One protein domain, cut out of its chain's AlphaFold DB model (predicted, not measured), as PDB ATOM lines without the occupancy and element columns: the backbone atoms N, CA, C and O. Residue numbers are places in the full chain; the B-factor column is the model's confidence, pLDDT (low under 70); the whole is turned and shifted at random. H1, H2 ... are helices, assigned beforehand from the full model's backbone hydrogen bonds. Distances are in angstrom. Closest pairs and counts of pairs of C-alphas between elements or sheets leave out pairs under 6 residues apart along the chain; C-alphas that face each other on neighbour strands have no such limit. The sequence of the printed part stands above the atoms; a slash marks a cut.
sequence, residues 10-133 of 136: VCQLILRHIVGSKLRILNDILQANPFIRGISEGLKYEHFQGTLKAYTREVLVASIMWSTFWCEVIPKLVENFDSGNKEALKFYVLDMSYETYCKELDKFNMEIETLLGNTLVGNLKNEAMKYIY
ATOM      1  N   VAL A  10      14.926   6.821 -19.833       79.44
ATOM      2  CA  VAL A  10      13.981   6.986 -18.719       79.44
ATOM      3  C   VAL A  10      12.777   6.071 -18.886       79.44
ATOM      4  O   VAL A  10      12.377   5.420 -17.929       79.44
ATOM      5  N   CYS A  11      12.233   5.930 -20.098       79.06
ATOM      6  CA  CYS A  11      11.178   4.944 -20.338       79.06
ATOM      7  C   CYS A  11      11.669   3.521 -20.052       79.06
ATOM      8  O   CYS A  11      10.970   2.764 -19.391       79.06
ATOM      9  N   GLN A  12      12.885   3.173 -20.475       79.44
ATOM     10  CA  GLN A  12      13.503   1.884 -20.150       79.44
ATOM     11  C   GLN A  12      13.678   1.695 -18.638       79.44
ATOM     12  O   GLN A  12      13.390   0.620 -18.118       79.44
ATOM     13  N   LEU A  13      14.100   2.738 -17.917       83.56
ATOM     14  CA  LEU A  13      14.202   2.717 -16.459       83.56
ATOM     15  C   LEU A  13      12.837   2.459 -15.808       83.56
ATOM     16  O   LEU A  13      12.728   1.574 -14.961       83.56
ATOM     17  N   ILE A  14      11.800   3.175 -16.248       86.12
ATOM     18  CA  ILE A  14      10.422   3.016 -15.772       86.12
ATOM     19  C   ILE A  14       9.934   1.585 -16.006       86.12
ATOM     20  O   ILE A  14       9.448   0.948 -15.079       86.12
ATOM     21  N   LEU A  15      10.087   1.060 -17.222       83.88
ATOM     22  CA  LEU A  15       9.612  -0.278 -17.588       83.88
ATOM     23  C   LEU A  15      10.307  -1.399 -16.816       83.88
ATOM     24  O   LEU A  15       9.708  -2.449 -16.601       83.88
ATOM     25  N   ARG A  16      11.568  -1.193 -16.427       83.81
ATOM     26  CA  ARG A  16      12.338  -2.170 -15.651       83.81
ATOM     27  C   ARG A  16      11.936  -2.215 -14.181       83.81
ATOM     28  O   ARG A  16      12.054  -3.273 -13.581       83.81
ATOM     29  N   HIS A  17      11.494  -1.094 -13.610       85.56
ATOM     30  CA  HIS A  17      11.332  -0.962 -12.154       85.56
ATOM     31  C   HIS A  17       9.893  -0.726 -11.700       85.56
ATOM     32  O   HIS A  17       9.580  -0.902 -10.527       85.56
ATOM     33  N   ILE A  18       8.997  -0.322 -12.600       87.25
ATOM     34  CA  ILE A  18       7.587  -0.123 -12.279       87.25
ATOM     35  C   ILE A  18       6.776  -1.286 -12.840       87.25
ATOM     36  O   ILE A  18       6.728  -1.516 -14.049       87.25
ATOM     37  N   VAL A  19       6.090  -1.994 -11.942       86.38
ATOM     38  CA  VAL A  19       5.227  -3.134 -12.281       86.38
ATOM     39  C   VAL A  19       4.155  -2.723 -13.297       86.38
ATOM     40  O   VAL A  19       3.521  -1.672 -13.174       86.38
ATOM     41  N   GLY A  20       3.895  -3.586 -14.283       84.00
ATOM     42  CA  GLY A  20       3.000  -3.285 -15.407       84.00
ATOM     43  C   GLY A  20       1.567  -2.889 -15.023       84.00
ATOM     44  O   GLY A  20       0.959  -2.068 -15.706       84.00
ATOM     45  N   SER A  21       1.022  -3.406 -13.917       86.88
ATOM     46  CA  SER A  21      -0.298  -2.997 -13.403       86.88
ATOM     47  C   SER A  21      -0.326  -1.531 -12.956       86.88
ATOM     48  O   SER A  21      -1.301  -0.829 -13.209       86.88
ATOM     49  N   LYS A  22       0.766  -1.038 -12.365       90.19
ATOM     50  CA  LYS A  22       0.913   0.360 -11.936       90.19
ATOM     51  C   LYS A  22       1.073   1.283 -13.141       90.19
ATOM     52  O   LYS A  22       0.467   2.348 -13.187       90.19
ATOM     53  N   LEU A  23       1.819   0.841 -14.159       88.75
ATOM     54  CA  LEU A  23       1.914   1.555 -15.437       88.75
ATOM     55  C   LEU A  23       0.565   1.654 -16.150       88.75
ATOM     56  O   LEU A  23       0.296   2.666 -16.793       88.75
ATOM     57  N   ARG A  24      -0.287   0.628 -16.036       90.12
ATOM     58  CA  ARG A  24      -1.653   0.678 -16.568       90.12
ATOM     59  C   ARG A  24      -2.449   1.801 -15.914       90.12
ATOM     60  O   ARG A  24      -2.950   2.648 -16.635       90.12
ATOM     61  N   ILE A  25      -2.441   1.878 -14.584       91.69
ATOM     62  CA  ILE A  25      -3.126   2.946 -13.839       91.69
ATOM     63  C   ILE A  25      -2.606   4.330 -14.240       91.69
ATOM     64  O   ILE A  25      -3.397   5.228 -14.503       91.69
ATOM     65  N   LEU A  26      -1.286   4.511 -14.348       92.38
ATOM     66  CA  LEU A  26      -0.712   5.787 -14.789       92.38
ATOM     67  C   LEU A  26      -1.163   6.157 -16.208       92.38
ATOM     68  O   LEU A  26      -1.510   7.308 -16.468       92.38
ATOM     69  N   ASN A  27      -1.201   5.191 -17.128       90.88
ATOM     70  CA  ASN A  27      -1.724   5.428 -18.472       90.88
ATOM     71  C   ASN A  27      -3.238   5.711 -18.462       90.88
ATOM     72  O   ASN A  27      -3.677   6.560 -19.232       90.88
ATOM     73  N   ASP A  28      -4.019   5.079 -17.587       92.56
ATOM     74  CA  ASP A  28      -5.451   5.361 -17.439       92.56
ATOM     75  C   ASP A  28      -5.673   6.795 -16.937       92.56
ATOM     76  O   ASP A  28      -6.522   7.506 -17.473       92.56
ATOM     77  N   ILE A  29      -4.853   7.270 -15.988       93.88
ATOM     78  CA  ILE A  29      -4.864   8.673 -15.548       93.88
ATOM     79  C   ILE A  29      -4.564   9.599 -16.727       93.88
ATOM     80  O   ILE A  29      -5.306  10.551 -16.952       93.88
ATOM     81  N   LEU A  30      -3.527   9.307 -17.516       91.12
ATOM     82  CA  LEU A  30      -3.186  10.093 -18.704       91.12
ATOM     83  C   LEU A  30      -4.347  10.185 -19.713       91.12
ATOM     84  O   LEU A  30      -4.516  11.221 -20.350       91.12
ATOM     85  N   GLN A  31      -5.129   9.117 -19.886       90.00
ATOM     86  CA  GLN A  31      -6.241   9.094 -20.843       90.00
ATOM     87  C   GLN A  31      -7.518   9.746 -20.299       90.00
ATOM     88  O   GLN A  31      -8.222  10.429 -21.044       90.00
ATOM     89  N   ALA A  32      -7.832   9.523 -19.022       91.31
ATOM     90  CA  ALA A  32      -9.100   9.925 -18.420       91.31
ATOM     91  C   ALA A  32      -9.059  11.315 -17.776       91.31
ATOM     92  O   ALA A  32     -10.093  11.974 -17.675       91.31
ATOM     93  N   ASN A  33      -7.889  11.767 -17.316       93.06
ATOM     94  CA  ASN A  33      -7.771  13.021 -16.592       93.06
ATOM     95  C   ASN A  33      -7.570  14.201 -17.563       93.06
ATOM     96  O   ASN A  33      -6.523  14.294 -18.211       93.06
ATOM     97  N   PRO A  34      -8.546  15.119 -17.667       89.25
ATOM     98  CA  PRO A  34      -8.599  16.111 -18.738       89.25
ATOM     99  C   PRO A  34      -7.428  17.094 -18.726       89.25
ATOM    100  O   PRO A  34      -6.929  17.446 -19.793       89.25
ATOM    101  N   PHE A  35      -6.939  17.513 -17.557       87.69
ATOM    102  CA  PHE A  35      -5.820  18.453 -17.523       87.69
ATOM    103  C   PHE A  35      -4.466  17.756 -17.605       87.69
ATOM    104  O   PHE A  35      -3.560  18.298 -18.223       87.69
ATOM    105  N   ILE A  36      -4.320  16.530 -17.089       91.06
ATOM    106  CA  ILE A  36      -3.106  15.733 -17.344       91.06
ATOM    107  C   ILE A  36      -2.956  15.456 -18.842       91.06
ATOM    108  O   ILE A  36      -1.863  15.584 -19.404       91.06
ATOM    109  N   ARG A  37      -4.067  15.139 -19.512       89.38
ATOM    110  CA  ARG A  37      -4.104  15.014 -20.964       89.38
ATOM    111  C   ARG A  37      -3.763  16.336 -21.648       89.38
ATOM    112  O   ARG A  37      -2.904  16.342 -22.519       89.38
ATOM    113  N   GLY A  38      -4.356  17.449 -21.219       87.56
ATOM    114  CA  GLY A  38      -4.051  18.762 -21.783       87.56
ATOM    115  C   GLY A  38      -2.581  19.170 -21.628       87.56
ATOM    116  O   GLY A  38      -1.985  19.660 -22.580       87.56
ATOM    117  N   ILE A  39      -1.951  18.884 -20.482       86.38
ATOM    118  CA  ILE A  39      -0.498  19.061 -20.300       86.38
ATOM    119  C   ILE A  39       0.280  18.212 -21.313       86.38
ATOM    120  O   ILE A  39       1.276  18.658 -21.877       86.38
ATOM    121  N   SER A  40      -0.202  16.999 -21.587       80.56
ATOM    122  CA  SER A  40       0.385  16.099 -22.585       80.56
ATOM    123  C   SER A  40       0.216  16.558 -24.027       80.56
ATOM    124  O   SER A  40       0.942  16.097 -24.903       80.56
ATOM    125  N   GLU A  41      -0.703  17.483 -24.261       83.81
ATOM    126  CA  GLU A  41      -0.932  18.155 -25.537       83.81
ATOM    127  C   GLU A  41      -0.228  19.532 -25.587       83.81
ATOM    128  O   GLU A  41      -0.406  20.285 -26.541       83.81
ATOM    129  N   GLY A  42       0.601  19.860 -24.584       82.44
ATOM    130  CA  GLY A  42       1.416  21.079 -24.537       82.44
ATOM    131  C   GLY A  42       0.777  22.258 -23.798       82.44
ATOM    132  O   GLY A  42       1.358  23.348 -23.772       82.44
ATOM    133  N   LEU A  43      -0.393  22.073 -23.178       88.06
ATOM    134  CA  LEU A  43      -1.020  23.112 -22.365       88.06
ATOM    135  C   LEU A  43      -0.277  23.299 -21.036       88.06
ATOM    136  O   LEU A  43       0.184  22.356 -20.398       88.06
ATOM    137  N   LYS A  44      -0.191  24.550 -20.596       89.81
ATOM    138  CA  LYS A  44       0.442  24.950 -19.330       89.81
ATOM    139  C   LYS A  44      -0.595  25.267 -18.266       89.81
ATOM    140  O   LYS A  44      -1.753  25.510 -18.603       89.81
ATOM    141  N   TYR A  45      -0.171  25.367 -17.007       90.69
ATOM    142  CA  TYR A  45      -1.038  25.707 -15.876       90.69
ATOM    143  C   TYR A  45      -1.901  26.955 -16.116       90.69
ATOM    144  O   TYR A  45      -3.072  26.970 -15.752       90.69
ATOM    145  N   GLU A  46      -1.369  27.971 -16.799       92.81
ATOM    146  CA  GLU A  46      -2.102  29.199 -17.149       92.81
ATOM    147  C   GLU A  46      -3.412  28.950 -17.925       92.81
ATOM    148  O   GLU A  46      -4.361  29.716 -17.785       92.81
ATOM    149  N   HIS A  47      -3.509  27.847 -18.674       92.50
ATOM    150  CA  HIS A  47      -4.717  27.462 -19.413       92.50
ATOM    151  C   HIS A  47      -5.801  26.855 -18.507       92.50
ATOM    152  O   HIS A  47      -6.958  26.759 -18.908       92.50
ATOM    153  N   PHE A  48      -5.434  26.437 -17.293       91.31
ATOM    154  CA  PHE A  48      -6.310  25.769 -16.328       91.31
ATOM    155  C   PHE A  48      -6.507  26.565 -15.041       91.31
ATOM    156  O   PHE A  48      -7.281  26.139 -14.184       91.31
ATOM    157  N   GLN A  49      -5.818  27.692 -14.881       90.94
ATOM    158  CA  GLN A  49      -5.784  28.444 -13.636       90.94
ATOM    159  C   GLN A  49      -7.199  28.768 -13.133       90.94
ATOM    160  O   GLN A  49      -7.995  29.404 -13.824       90.94
ATOM    161  N   GLY A  50      -7.523  28.325 -11.914       89.06
ATOM    162  CA  GLY A  50      -8.829  28.563 -11.289       89.06
ATOM    163  C   GLY A  50      -9.961  27.664 -11.798       89.06
ATOM    164  O   GLY A  50     -11.101  27.795 -11.334       89.06
ATOM    165  N   THR A  51      -9.679  26.755 -12.736       92.12
ATOM    166  CA  THR A  51     -10.648  25.779 -13.258       92.12
ATOM    167  C   THR A  51     -10.671  24.492 -12.437       92.12
ATOM    168  O   THR A  51     -11.665  23.768 -12.498       92.12
ATOM    169  N   LEU A  52      -9.641  24.220 -11.617       92.81
ATOM    170  CA  LEU A  52      -9.509  22.946 -10.894       92.81
ATOM    171  C   LEU A  52     -10.682  22.697  -9.934       92.81
ATOM    172  O   LEU A  52     -11.108  21.559  -9.755       92.81
ATOM    173  N   LYS A  53     -11.276  23.768  -9.394       93.94
ATOM    174  CA  LYS A  53     -12.466  23.715  -8.527       93.94
ATOM    175  C   LYS A  53     -13.710  23.090  -9.175       93.94
ATOM    176  O   LYS A  53     -14.636  22.728  -8.459       93.94
ATOM    177  N   ALA A  54     -13.770  23.033 -10.508       93.69
ATOM    178  CA  ALA A  54     -14.904  22.474 -11.241       93.69
ATOM    179  C   ALA A  54     -14.784  20.956 -11.461       93.69
ATOM    180  O   ALA A  54     -15.762  20.319 -11.850       93.69
ATOM    181  N   TYR A  55     -13.604  20.375 -11.232       93.69
ATOM    182  CA  TYR A  55     -13.385  18.944 -11.406       93.69
ATOM    183  C   TYR A  55     -13.781  18.162 -10.158       93.69
ATOM    184  O   TYR A  55     -13.764  18.672  -9.036       93.69
ATOM    185  N   THR A  56     -14.126  16.891 -10.355       95.00
ATOM    186  CA  THR A  56     -14.455  16.007  -9.240       95.00
ATOM    187  C   THR A  56     -13.215  15.697  -8.406       95.00
ATOM    188  O   THR A  56     -12.073  15.789  -8.868       95.00
ATOM    189  N   ARG A  57     -13.437  15.277  -7.160       92.94
ATOM    190  CA  ARG A  57     -12.348  14.918  -6.250       92.94
ATOM    191  C   ARG A  57     -11.485  13.787  -6.808       92.94
ATOM    192  O   ARG A  57     -10.274  13.824  -6.635       92.94
ATOM    193  N   GLU A  58     -12.079  12.819  -7.495       93.44
ATOM    194  CA  GLU A  58     -11.376  11.690  -8.113       93.44
ATOM    195  C   GLU A  58     -10.356  12.166  -9.151       93.44
ATOM    196  O   GLU A  58      -9.225  11.684  -9.161       93.44
ATOM    197  N   VAL A  59     -10.722  13.157  -9.973       94.50
ATOM    198  CA  VAL A  59      -9.816  13.771 -10.954       94.50
ATOM    199  C   VAL A  59      -8.643  14.448 -10.246       94.50
ATOM    200  O   VAL A  59      -7.492  14.223 -10.611       94.50
ATOM    201  N   LEU A  60      -8.907  15.225  -9.193       95.19
ATOM    202  CA  LEU A  60      -7.853  15.912  -8.441       95.19
ATOM    203  C   LEU A  60      -6.901  14.921  -7.750       95.19
ATOM    204  O   LEU A  60      -5.684  15.080  -7.820       95.19
ATOM    205  N   VAL A  61      -7.439  13.862  -7.137       94.19
ATOM    206  CA  VAL A  61      -6.652  12.803  -6.481       94.19
ATOM    207  C   VAL A  61      -5.788  12.043  -7.491       94.19
ATOM    208  O   VAL A  61      -4.603  11.819  -7.240       94.19
ATOM    209  N   ALA A  62      -6.344  11.684  -8.651       95.00
ATOM    210  CA  ALA A  62      -5.599  11.028  -9.724       95.00
ATOM    211  C   ALA A  62      -4.414  11.882 -10.206       95.00
ATOM    212  O   ALA A  62      -3.330  11.358 -10.469       95.00
ATOM    213  N   SER A  63      -4.584  13.203 -10.267       94.75
ATOM    214  CA  SER A  63      -3.506  14.118 -10.648       94.75
ATOM    215  C   SER A  63      -2.385  14.192  -9.624       94.75
ATOM    216  O   SER A  63      -1.226  14.304 -10.020       94.75
ATOM    217  N   ILE A  64      -2.694  14.061  -8.329       96.44
ATOM    218  CA  ILE A  64      -1.652  13.949  -7.302       96.44
ATOM    219  C   ILE A  64      -0.796  12.710  -7.564       96.44
ATOM    220  O   ILE A  64       0.424  12.836  -7.617       96.44
ATOM    221  N   MET A  65      -1.414  11.553  -7.835       95.94
ATOM    222  CA  MET A  65      -0.687  10.319  -8.162       95.94
ATOM    223  C   MET A  65       0.207  10.485  -9.398       95.94
ATOM    224  O   MET A  65       1.365  10.065  -9.385       95.94
ATOM    225  N   TRP A  66      -0.305  11.127 -10.452       95.06
ATOM    226  CA  TRP A  66       0.482  11.435 -11.647       95.06
ATOM    227  C   TRP A  66       1.665  12.362 -11.347       95.06
ATOM    228  O   TRP A  66       2.779  12.113 -11.812       95.06
ATOM    229  N   SER A  67       1.444  13.408 -10.545       95.25
ATOM    230  CA  SER A  67       2.501  14.349 -10.178       95.25
ATOM    231  C   SER A  67       3.579  13.679  -9.328       95.25
ATOM    232  O   SER A  67       4.755  13.818  -9.634       95.25
ATOM    233  N   THR A  68       3.200  12.870  -8.335       95.88
ATOM    234  CA  THR A  68       4.138  12.120  -7.491       95.88
ATOM    235  C   THR A  68       4.951  11.134  -8.317       95.88
ATOM    236  O   THR A  68       6.155  11.000  -8.102       95.88
ATOM    237  N   PHE A  69       4.334  10.464  -9.295       94.06
ATOM    238  CA  PHE A  69       5.072   9.591 -10.198       94.06
ATOM    239  C   PHE A  69       6.206  10.348 -10.895       94.06
ATOM    240  O   PHE A  69       7.366   9.962 -10.775       94.06
ATOM    241  N   TRP A  70       5.886  11.443 -11.583       92.06
ATOM    242  CA  TRP A  70       6.899  12.178 -12.330       92.06
ATOM    243  C   TRP A  70       7.881  12.912 -11.427       92.06
ATOM    244  O   TRP A  70       9.071  12.777 -11.657       92.06
ATOM    245  N   CYS A  71       7.416  13.632 -10.408       92.81
ATOM    246  CA  CYS A  71       8.232  14.556  -9.620       92.81
ATOM    247  C   CYS A  71       8.958  13.912  -8.429       92.81
ATOM    248  O   CYS A  71       9.902  14.508  -7.921       92.81
ATOM    249  N   GLU A  72       8.547  12.726  -7.965       92.81
ATOM    250  CA  GLU A  72       9.137  12.086  -6.777       92.81
ATOM    251  C   GLU A  72       9.647  10.668  -7.055       92.81
ATOM    252  O   GLU A  72      10.742  10.307  -6.615       92.81
ATOM    253  N   VAL A  73       8.893   9.858  -7.808       91.75
ATOM    254  CA  VAL A  73       9.286   8.472  -8.116       91.75
ATOM    255  C   VAL A  73      10.408   8.429  -9.154       91.75
ATOM    256  O   VAL A  73      11.390   7.716  -8.943       91.75
ATOM    257  N   ILE A  74      10.304   9.182 -10.257       89.25
ATOM    258  CA  ILE A  74      11.350   9.189 -11.294       89.25
ATOM    259  C   ILE A  74      12.708   9.656 -10.754       89.25
ATOM    260  O   ILE A  74      13.683   8.941 -10.995       89.25
ATOM    261  N   PRO A  75      12.825  10.765  -9.993       88.06
ATOM    262  CA  PRO A  75      14.100  11.158  -9.398       88.06
ATOM    263  C   PRO A  75      14.716  10.063  -8.539       88.06
ATOM    264  O   PRO A  75      15.885   9.752  -8.723       88.06
ATOM    265  N   LYS A  76      13.925   9.407  -7.682       88.00
ATOM    266  CA  LYS A  76      14.418   8.316  -6.828       88.00
ATOM    267  C   LYS A  76      14.882   7.102  -7.627       88.00
ATOM    268  O   LYS A  76      15.913   6.521  -7.305       88.00
ATOM    269  N   LEU A  77      14.161   6.736  -8.689       86.69
ATOM    270  CA  LEU A  77      14.602   5.684  -9.611       86.69
ATOM    271  C   LEU A  77      15.934   6.036 -10.278       86.69
ATOM    272  O   LEU A  77      16.795   5.173 -10.432       86.69
ATOM    273  N   VAL A  78      16.096   7.296 -10.687       82.88
ATOM    274  CA  VAL A  78      17.318   7.782 -11.331       82.88
ATOM    275  C   VAL A  78      18.482   7.822 -10.339       82.88
ATOM    276  O   VAL A  78      19.546   7.300 -10.654       82.88
ATOM    277  N   GLU A  79      18.279   8.362  -9.137       80.75
ATOM    278  CA  GLU A  79      19.284   8.424  -8.066       80.75
ATOM    279  C   GLU A  79      19.763   7.033  -7.639       80.75
ATOM    280  O   GLU A  79      20.963   6.822  -7.465       80.75
ATOM    281  N   ASN A  80      18.851   6.065  -7.522       76.81
ATOM    282  CA  ASN A  80      19.208   4.694  -7.164       76.81
ATOM    283  C   ASN A  80      20.028   3.983  -8.249       76.81
ATOM    284  O   ASN A  80      20.809   3.088  -7.930       76.81
ATOM    285  N   PHE A  81      19.848   4.349  -9.519       71.94
ATOM    286  CA  PHE A  81      20.527   3.697 -10.641       71.94
ATOM    287  C   PHE A  81      21.823   4.407 -11.060       71.94
ATOM    288  O   PHE A  81      22.736   3.764 -11.574       71.94
ATOM    289  N   ASP A  82      21.908   5.723 -10.873       68.06
ATOM    290  CA  ASP A  82      23.040   6.543 -11.309       68.06
ATOM    291  C   ASP A  82      23.270   7.701 -10.318       68.06
ATOM    292  O   ASP A  82      23.073   8.878 -10.625       68.06
ATOM    293  N   SER A  83      23.673   7.349  -9.091       59.00
ATOM    294  CA  SER A  83      23.811   8.253  -7.933       59.00
ATOM    295  C   SER A  83      24.777   9.433  -8.133       59.00
ATOM    296  O   SER A  83      24.773  10.378  -7.345       59.00
ATOM    297  N   GLY A  84      25.584   9.415  -9.200       55.88
ATOM    298  CA  GLY A  84      26.495  10.497  -9.581       55.88
ATOM    299  C   GLY A  84      26.004  11.385 -10.727       55.88
ATOM    300  O   GLY A  84      26.646  12.393 -11.026       55.88
ATOM    301  N   ASN A  85      24.891  11.051 -11.385       62.06
ATOM    302  CA  ASN A  85      24.589  11.589 -12.706       62.06
ATOM    303  C   ASN A  85      23.313  12.432 -12.729       62.06
ATOM    304  O   ASN A  85      22.277  12.040 -13.265       62.06
ATOM    305  N   LYS A  86      23.417  13.665 -12.220       58.31
ATOM    306  CA  LYS A  86      22.372  14.694 -12.386       58.31
ATOM    307  C   LYS A  86      21.984  14.919 -13.856       58.31
ATOM    308  O   LYS A  86      20.893  15.417 -14.125       58.31
ATOM    309  N   GLU A  87      22.839  14.552 -14.815       59.88
ATOM    310  CA  GLU A  87      22.502  14.631 -16.239       59.88
ATOM    311  C   GLU A  87      21.426  13.632 -16.666       59.88
ATOM    312  O   GLU A  87      20.744  13.876 -17.657       59.88
ATOM    313  N   ALA A  88      21.191  12.561 -15.906       63.56
ATOM    314  CA  ALA A  88      20.122  11.607 -16.189       63.56
ATOM    315  C   ALA A  88      18.713  12.219 -16.047       63.56
ATOM    316  O   ALA A  88      17.760  11.663 -16.590       63.56
ATOM    317  N   LEU A  89      18.582  13.384 -15.393       67.69
ATOM    318  CA  LEU A  89      17.349  14.185 -15.356       67.69
ATOM    319  C   LEU A  89      17.267  15.249 -16.468       67.69
ATOM    320  O   LEU A  89      16.261  15.947 -16.573       67.69
ATOM    321  N   LYS A  90      18.281  15.369 -17.340       74.88
ATOM    322  CA  LYS A  90      18.247  16.233 -18.535       74.88
ATOM    323  C   LYS A  90      17.534  15.520 -19.687       74.88
ATOM    324  O   LYS A  90      18.128  15.217 -20.719       74.88
ATOM    325  N   PHE A  91      16.252  15.232 -19.505       79.50
ATOM    326  CA  PHE A  91      15.398  14.685 -20.555       79.50
ATOM    327  C   PHE A  91      14.136  15.525 -20.722       79.50
ATOM    328  O   PHE A  91      13.866  16.445 -19.946       79.50
ATOM    329  N   TYR A  92      13.382  15.211 -21.771       78.94
ATOM    330  CA  TYR A  92      12.140  15.886 -22.101       78.94
ATOM    331  C   TYR A  92      10.949  14.973 -21.830       78.94
ATOM    332  O   TYR A  92      10.980  13.776 -22.128       78.94
ATOM    333  N   VAL A  93       9.893  15.565 -21.287       79.38
ATOM    334  CA  VAL A  93       8.568  14.977 -21.146       79.38
ATOM    335  C   VAL A  93       7.636  15.856 -21.966       79.38
ATOM    336  O   VAL A  93       7.438  17.015 -21.617       79.38
ATOM    337  N   LEU A  94       7.084  15.315 -23.058       74.88
ATOM    338  CA  LEU A  94       6.084  16.011 -23.886       74.88
ATOM    339  C   LEU A  94       6.620  17.355 -24.425       74.88
ATOM    340  O   LEU A  94       6.014  18.401 -24.229       74.88
ATOM    341  N   ASP A  95       7.819  17.318 -25.018       76.06
ATOM    342  CA  ASP A  95       8.563  18.476 -25.551       76.06
ATOM    343  C   ASP A  95       8.921  19.573 -24.531       76.06
ATOM    344  O   ASP A  95       9.513  20.598 -24.872       76.06
ATOM    345  N   MET A  96       8.667  19.325 -23.248       82.19
ATOM    346  CA  MET A  96       9.066  20.174 -22.136       82.19
ATOM    347  C   MET A  96      10.274  19.567 -21.426       82.19
ATOM    348  O   MET A  96      10.345  18.351 -21.252       82.19
ATOM    349  N   SER A  97      11.235  20.392 -20.996       86.25
ATOM    350  CA  SER A  97      12.303  19.879 -20.132       86.25
ATOM    351  C   SER A  97      11.678  19.297 -18.862       86.25
ATOM    352  O   SER A  97      10.699  19.838 -18.345       86.25
ATOM    353  N   TYR A  98      12.234  18.202 -18.352       87.19
ATOM    354  CA  TYR A  98      11.723  17.551 -17.147       87.19
ATOM    355  C   TYR A  98      11.596  18.528 -15.961       87.19
ATOM    356  O   TYR A  98      10.589  18.531 -15.260       87.19
ATOM    357  N   GLU A  99      12.558  19.441 -15.791       87.69
ATOM    358  CA  GLU A  99      12.498  20.481 -14.757       87.69
ATOM    359  C   GLU A  99      11.294  21.419 -14.938       87.69
ATOM    360  O   GLU A  99      10.580  21.713 -13.978       87.69
ATOM    361  N   THR A 100      11.048  21.900 -16.161       88.31
ATOM    362  CA  THR A 100       9.883  22.747 -16.440       88.31
ATOM    363  C   THR A 100       8.587  21.958 -16.264       88.31
ATOM    364  O   THR A 100       7.632  22.497 -15.711       88.31
ATOM    365  N   TYR A 101       8.574  20.677 -16.633       89.25
ATOM    366  CA  TYR A 101       7.426  19.791 -16.454       89.25
ATOM    367  C   TYR A 101       7.042  19.645 -14.977       89.25
ATOM    368  O   TYR A 101       5.884  19.857 -14.615       89.25
ATOM    369  N   CYS A 102       8.017  19.382 -14.103       91.44
ATOM    370  CA  CYS A 102       7.785  19.325 -12.660       91.44
ATOM    371  C   CYS A 102       7.313  20.670 -12.092       91.44
ATOM    372  O   CYS A 102       6.362  20.698 -11.316       91.44
ATOM    373  N   LYS A 103       7.906  21.791 -12.529       91.62
ATOM    374  CA  LYS A 103       7.481  23.138 -12.109       91.62
ATOM    375  C   LYS A 103       6.042  23.463 -12.511       91.62
ATOM    376  O   LYS A 103       5.348  24.155 -11.771       91.62
ATOM    377  N   GLU A 104       5.591  23.007 -13.677       91.44
ATOM    378  CA  GLU A 104       4.190  23.159 -14.079       91.44
ATOM    379  C   GLU A 104       3.276  22.316 -13.185       91.44
ATOM    380  O   GLU A 104       2.298  22.846 -12.660       91.44
ATOM    381  N   LEU A 105       3.624  21.050 -12.934       93.06
ATOM    382  CA  LEU A 105       2.868  20.173 -12.030       93.06
ATOM    383  C   LEU A 105       2.788  20.713 -10.594       93.06
ATOM    384  O   LEU A 105       1.738  20.587  -9.964       93.06
ATOM    385  N   ASP A 106       3.832  21.375 -10.094       94.12
ATOM    386  CA  ASP A 106       3.816  22.010  -8.771       94.12
ATOM    387  C   ASP A 106       2.757  23.114  -8.663       94.12
ATOM    388  O   ASP A 106       2.108  23.246  -7.625       94.12
ATOM    389  N   LYS A 107       2.506  23.871  -9.739       94.88
ATOM    390  CA  LYS A 107       1.435  24.884  -9.760       94.88
ATOM    391  C   LYS A 107       0.056  24.249  -9.620       94.88
ATOM    392  O   LYS A 107      -0.747  24.724  -8.818       94.88
ATOM    393  N   PHE A 108      -0.191  23.149 -10.335       94.38
ATOM    394  CA  PHE A 108      -1.420  22.370 -10.164       94.38
ATOM    395  C   PHE A 108      -1.534  21.829  -8.739       94.38
ATOM    396  O   PHE A 108      -2.586  21.965  -8.120       94.38
ATOM    397  N   ASN A 109      -0.454  21.269  -8.190       94.94
ATOM    398  CA  ASN A 109      -0.438  20.739  -6.829       94.94
ATOM    399  C   ASN A 109      -0.777  21.806  -5.783       94.94
ATOM    400  O   ASN A 109      -1.581  21.525  -4.902       94.94
ATOM    401  N   MET A 110      -0.253  23.029  -5.904       95.81
ATOM    402  CA  MET A 110      -0.592  24.132  -4.991       95.81
ATOM    403  C   MET A 110      -2.084  24.506  -5.043       95.81
ATOM    404  O   MET A 110      -2.707  24.750  -4.004       95.81
ATOM    405  N   GLU A 111      -2.690  24.535  -6.235       96.06
ATOM    406  CA  GLU A 111      -4.132  24.780  -6.359       96.06
ATOM    407  C   GLU A 111      -4.940  23.611  -5.767       96.06
ATOM    408  O   GLU A 111      -5.883  23.836  -5.008       96.06
ATOM    409  N   ILE A 112      -4.538  22.360  -6.013       96.00
ATOM    410  CA  ILE A 112      -5.178  21.177  -5.414       96.00
ATOM    411  C   ILE A 112      -5.049  21.190  -3.884       96.00
ATOM    412  O   ILE A 112      -6.020  20.896  -3.191       96.00
ATOM    413  N   GLU A 113      -3.890  21.562  -3.339       96.75
ATOM    414  CA  GLU A 113      -3.651  21.716  -1.898       96.75
ATOM    415  C   GLU A 113      -4.560  22.783  -1.286       96.75
ATOM    416  O   GLU A 113      -5.062  22.598  -0.176       96.75
ATOM    417  N   THR A 114      -4.842  23.855  -2.028       96.31
ATOM    418  CA  THR A 114      -5.801  24.891  -1.619       96.31
ATOM    419  C   THR A 114      -7.238  24.356  -1.588       96.31
ATOM    420  O   THR A 114      -8.005  24.708  -0.695       96.31
ATOM    421  N   LEU A 115      -7.610  23.490  -2.537       95.62
ATOM    422  CA  LEU A 115      -8.968  22.947  -2.662       95.62
ATOM    423  C   LEU A 115      -9.253  21.777  -1.708       95.62
ATOM    424  O   LEU A 115     -10.353  21.672  -1.170       95.62
ATOM    425  N   LEU A 116      -8.287  20.877  -1.529       95.38
ATOM    426  CA  LEU A 116      -8.447  19.624  -0.785       95.38
ATOM    427  C   LEU A 116      -7.808  19.653   0.609       95.38
ATOM    428  O   LEU A 116      -8.114  18.798   1.440       95.38
ATOM    429  N   GLY A 117      -6.930  20.622   0.866       96.19
ATOM    430  CA  GLY A 117      -6.148  20.735   2.090       96.19
ATOM    431  C   GLY A 117      -4.785  20.046   1.989       96.19
ATOM    432  O   GLY A 117      -4.670  18.885   1.587       96.19
ATOM    433  N   ASN A 118      -3.745  20.755   2.437       95.62
ATOM    434  CA  ASN A 118      -2.351  20.306   2.384       95.62
ATOM    435  C   ASN A 118      -2.129  18.936   3.061       95.62
ATOM    436  O   ASN A 118      -1.491  18.056   2.495       95.62
ATOM    437  N   THR A 119      -2.726  18.696   4.236       96.31
ATOM    438  CA  THR A 119      -2.583  17.410   4.948       96.31
ATOM    439  C   THR A 119      -3.076  16.224   4.120       96.31
ATOM    440  O   THR A 119      -2.419  15.186   4.072       96.31
ATOM    441  N   LEU A 120      -4.222  16.372   3.448       95.00
ATOM    442  CA  LEU A 120      -4.770  15.310   2.612       95.00
ATOM    443  C   LEU A 120      -3.879  15.066   1.392       95.00
ATOM    444  O   LEU A 120      -3.566  13.917   1.097       95.00
ATOM    445  N   VAL A 121      -3.440  16.127   0.713       96.00
ATOM    446  CA  VAL A 121      -2.546  15.996  -0.446       96.00
ATOM    447  C   VAL A 121      -1.217  15.351  -0.050       96.00
ATOM    448  O   VAL A 121      -0.768  14.437  -0.734       96.00
ATOM    449  N   GLY A 122      -0.626  15.745   1.080       95.62
ATOM    450  CA  GLY A 122       0.583  15.112   1.610       95.62
ATOM    451  C   GLY A 122       0.400  13.613   1.868       95.62
ATOM    452  O   GLY A 122       1.256  12.812   1.494       95.62
ATOM    453  N   ASN A 123      -0.739  13.203   2.437       96.62
ATOM    454  CA  ASN A 123      -1.053  11.784   2.624       96.62
ATOM    455  C   ASN A 123      -1.184  11.043   1.285       96.62
ATOM    456  O   ASN A 123      -0.604   9.971   1.130       96.62
ATOM    457  N   LEU A 124      -1.858  11.639   0.297       96.44
ATOM    458  CA  LEU A 124      -2.011  11.058  -1.041       96.44
ATOM    459  C   LEU A 124      -0.671  10.909  -1.773       96.44
ATOM    460  O   LEU A 124      -0.437   9.871  -2.387       96.44
ATOM    461  N   LYS A 125       0.229  11.899  -1.675       96.06
ATOM    462  CA  LYS A 125       1.597  11.809  -2.218       96.06
ATOM    463  C   LYS A 125       2.354  10.638  -1.581       96.06
ATOM    464  O   LYS A 125       2.915   9.799  -2.282       96.06
ATOM    465  N   ASN A 126       2.289  10.506  -0.253       95.06
ATOM    466  CA  ASN A 126       2.916   9.395   0.471       95.06
ATOM    467  C   ASN A 126       2.348   8.023   0.074       95.06
ATOM    468  O   ASN A 126       3.100   7.056  -0.070       95.06
ATOM    469  N   GLU A 127       1.031   7.918  -0.094       94.69
ATOM    470  CA  GLU A 127       0.368   6.691  -0.542       94.69
ATOM    471  C   GLU A 127       0.738   6.342  -1.983       94.69
ATOM    472  O   GLU A 127       1.118   5.203  -2.248       94.69
ATOM    473  N   ALA A 128       0.715   7.320  -2.894       94.06
ATOM    474  CA  ALA A 128       1.136   7.141  -4.279       94.06
ATOM    475  C   ALA A 128       2.599   6.693  -4.362       94.06
ATOM    476  O   ALA A 128       2.910   5.749  -5.087       94.06
ATOM    477  N   MET A 129       3.485   7.298  -3.569       92.62
ATOM    478  CA  MET A 129       4.887   6.899  -3.482       92.62
ATOM    479  C   MET A 129       5.019   5.430  -3.053       92.62
ATOM    480  O   MET A 129       5.659   4.655  -3.756       92.62
ATOM    481  N   LYS A 130       4.374   5.013  -1.952       91.19
ATOM    482  CA  LYS A 130       4.404   3.615  -1.469       91.19
ATOM    483  C   LYS A 130       3.812   2.630  -2.479       91.19
ATOM    484  O   LYS A 130       4.329   1.528  -2.658       91.19
ATOM    485  N   TYR A 131       2.716   3.026  -3.120       90.94
ATOM    486  CA  TYR A 131       2.000   2.200  -4.081       90.94
ATOM    487  C   TYR A 131       2.806   1.996  -5.365       90.94
ATOM    488  O   TYR A 131       2.956   0.871  -5.839       90.94
ATOM    489  N   ILE A 132       3.340   3.078  -5.936       90.00
ATOM    490  CA  ILE A 132       4.042   3.039  -7.216       90.00
ATOM    491  C   ILE A 132       5.447   2.472  -7.019       90.00
ATOM    492  O   ILE A 132       5.823   1.493  -7.670       90.00
ATOM    493  N   TYR A 133       6.197   3.053  -6.087       83.44
ATOM    494  CA  TYR A 133       7.585   2.721  -5.811       83.44
ATOM    495  C   TYR A 133       7.684   1.633  -4.743       83.44
ATOM    496  O   TYR A 133       8.021   1.868  -3.584       83.44
TER     497      TYR A 133
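What this domain is: This is residues 10 to 133 of the 136 residues of an uncharacterized protein of Hymenolepis diminuta (UniProt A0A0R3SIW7). One long helix, H4, runs through the middle; H2, H6 and H7 pack round it at crossing angles, and H1 lies across its later part. Short H3 follows H2 round a corner, and small H5 folds back on the later part of H4. The printed part has 124 residues with seven named helices, H1 to H7 in chain order, and no named strand: all helix. It is compact, radius of gyration of the C-alphas 14.2 A, and spans 41 by 28 by 24 A.

Where its parts are: Find C-alpha 10 at (13.981, 6.986, -18.719), where H1, residues 10 to 17, begins. H2, residues 20 to 32, runs 18.2 A; H3 is residues 34 to 40. At C-alpha 57, (-12.348, 14.918, -6.250), begins H4, residues 57 to 81, 35.0 A long. After H5, residues 86 to 89, come H6, residues 98 to 116, 26.1 A, and H7, residues 118 to 132, 20.8 A, ending at C-alpha 132, (4.042, 3.039, -7.216).

How they stand to each other: Look first at the hub, H4. H1 touches its residues 74 to 78, about perpendicular at 89 degrees; the closest C-alphas, Leu 13 and Leu 77, are 7.5 A apart. H2 touches H4 at a steep tilt of 45 degrees, closest C-alphas Ile 29 and Ala 62, 6.3 A. H7 touches H4 at 55 degrees, steep, closest C-alphas Met 65 and Ala 128, 5.3 A. H6 touches H4, closest C-alphas Cys 71 and Cys 102, 5.7 A. H5 only just touches H4, with 3 pairs of C-alphas within 8 A; the closest are Val 78 and Ala 88, 6.8 A. H2 and H3 touch only at the corner, closest C-alphas Leu 30 and Arg 37, 5.5 A. H2 and H6 are apart. Every O i to N i+4 pair is within hydrogen-bond range in H1, H2, H3 and H7; H4 has 19 of 21, H6 14 of 15, and H5 is too short for one.

The domain as a whole: The C-alphas farthest apart, of Ala 54 and Gly 84, are 43.1 A apart. The printed part has no cut, and the link from H3 to H4, residues 41 to 56, is long. In this model pLDDT is under 70 at residues 82 to 89.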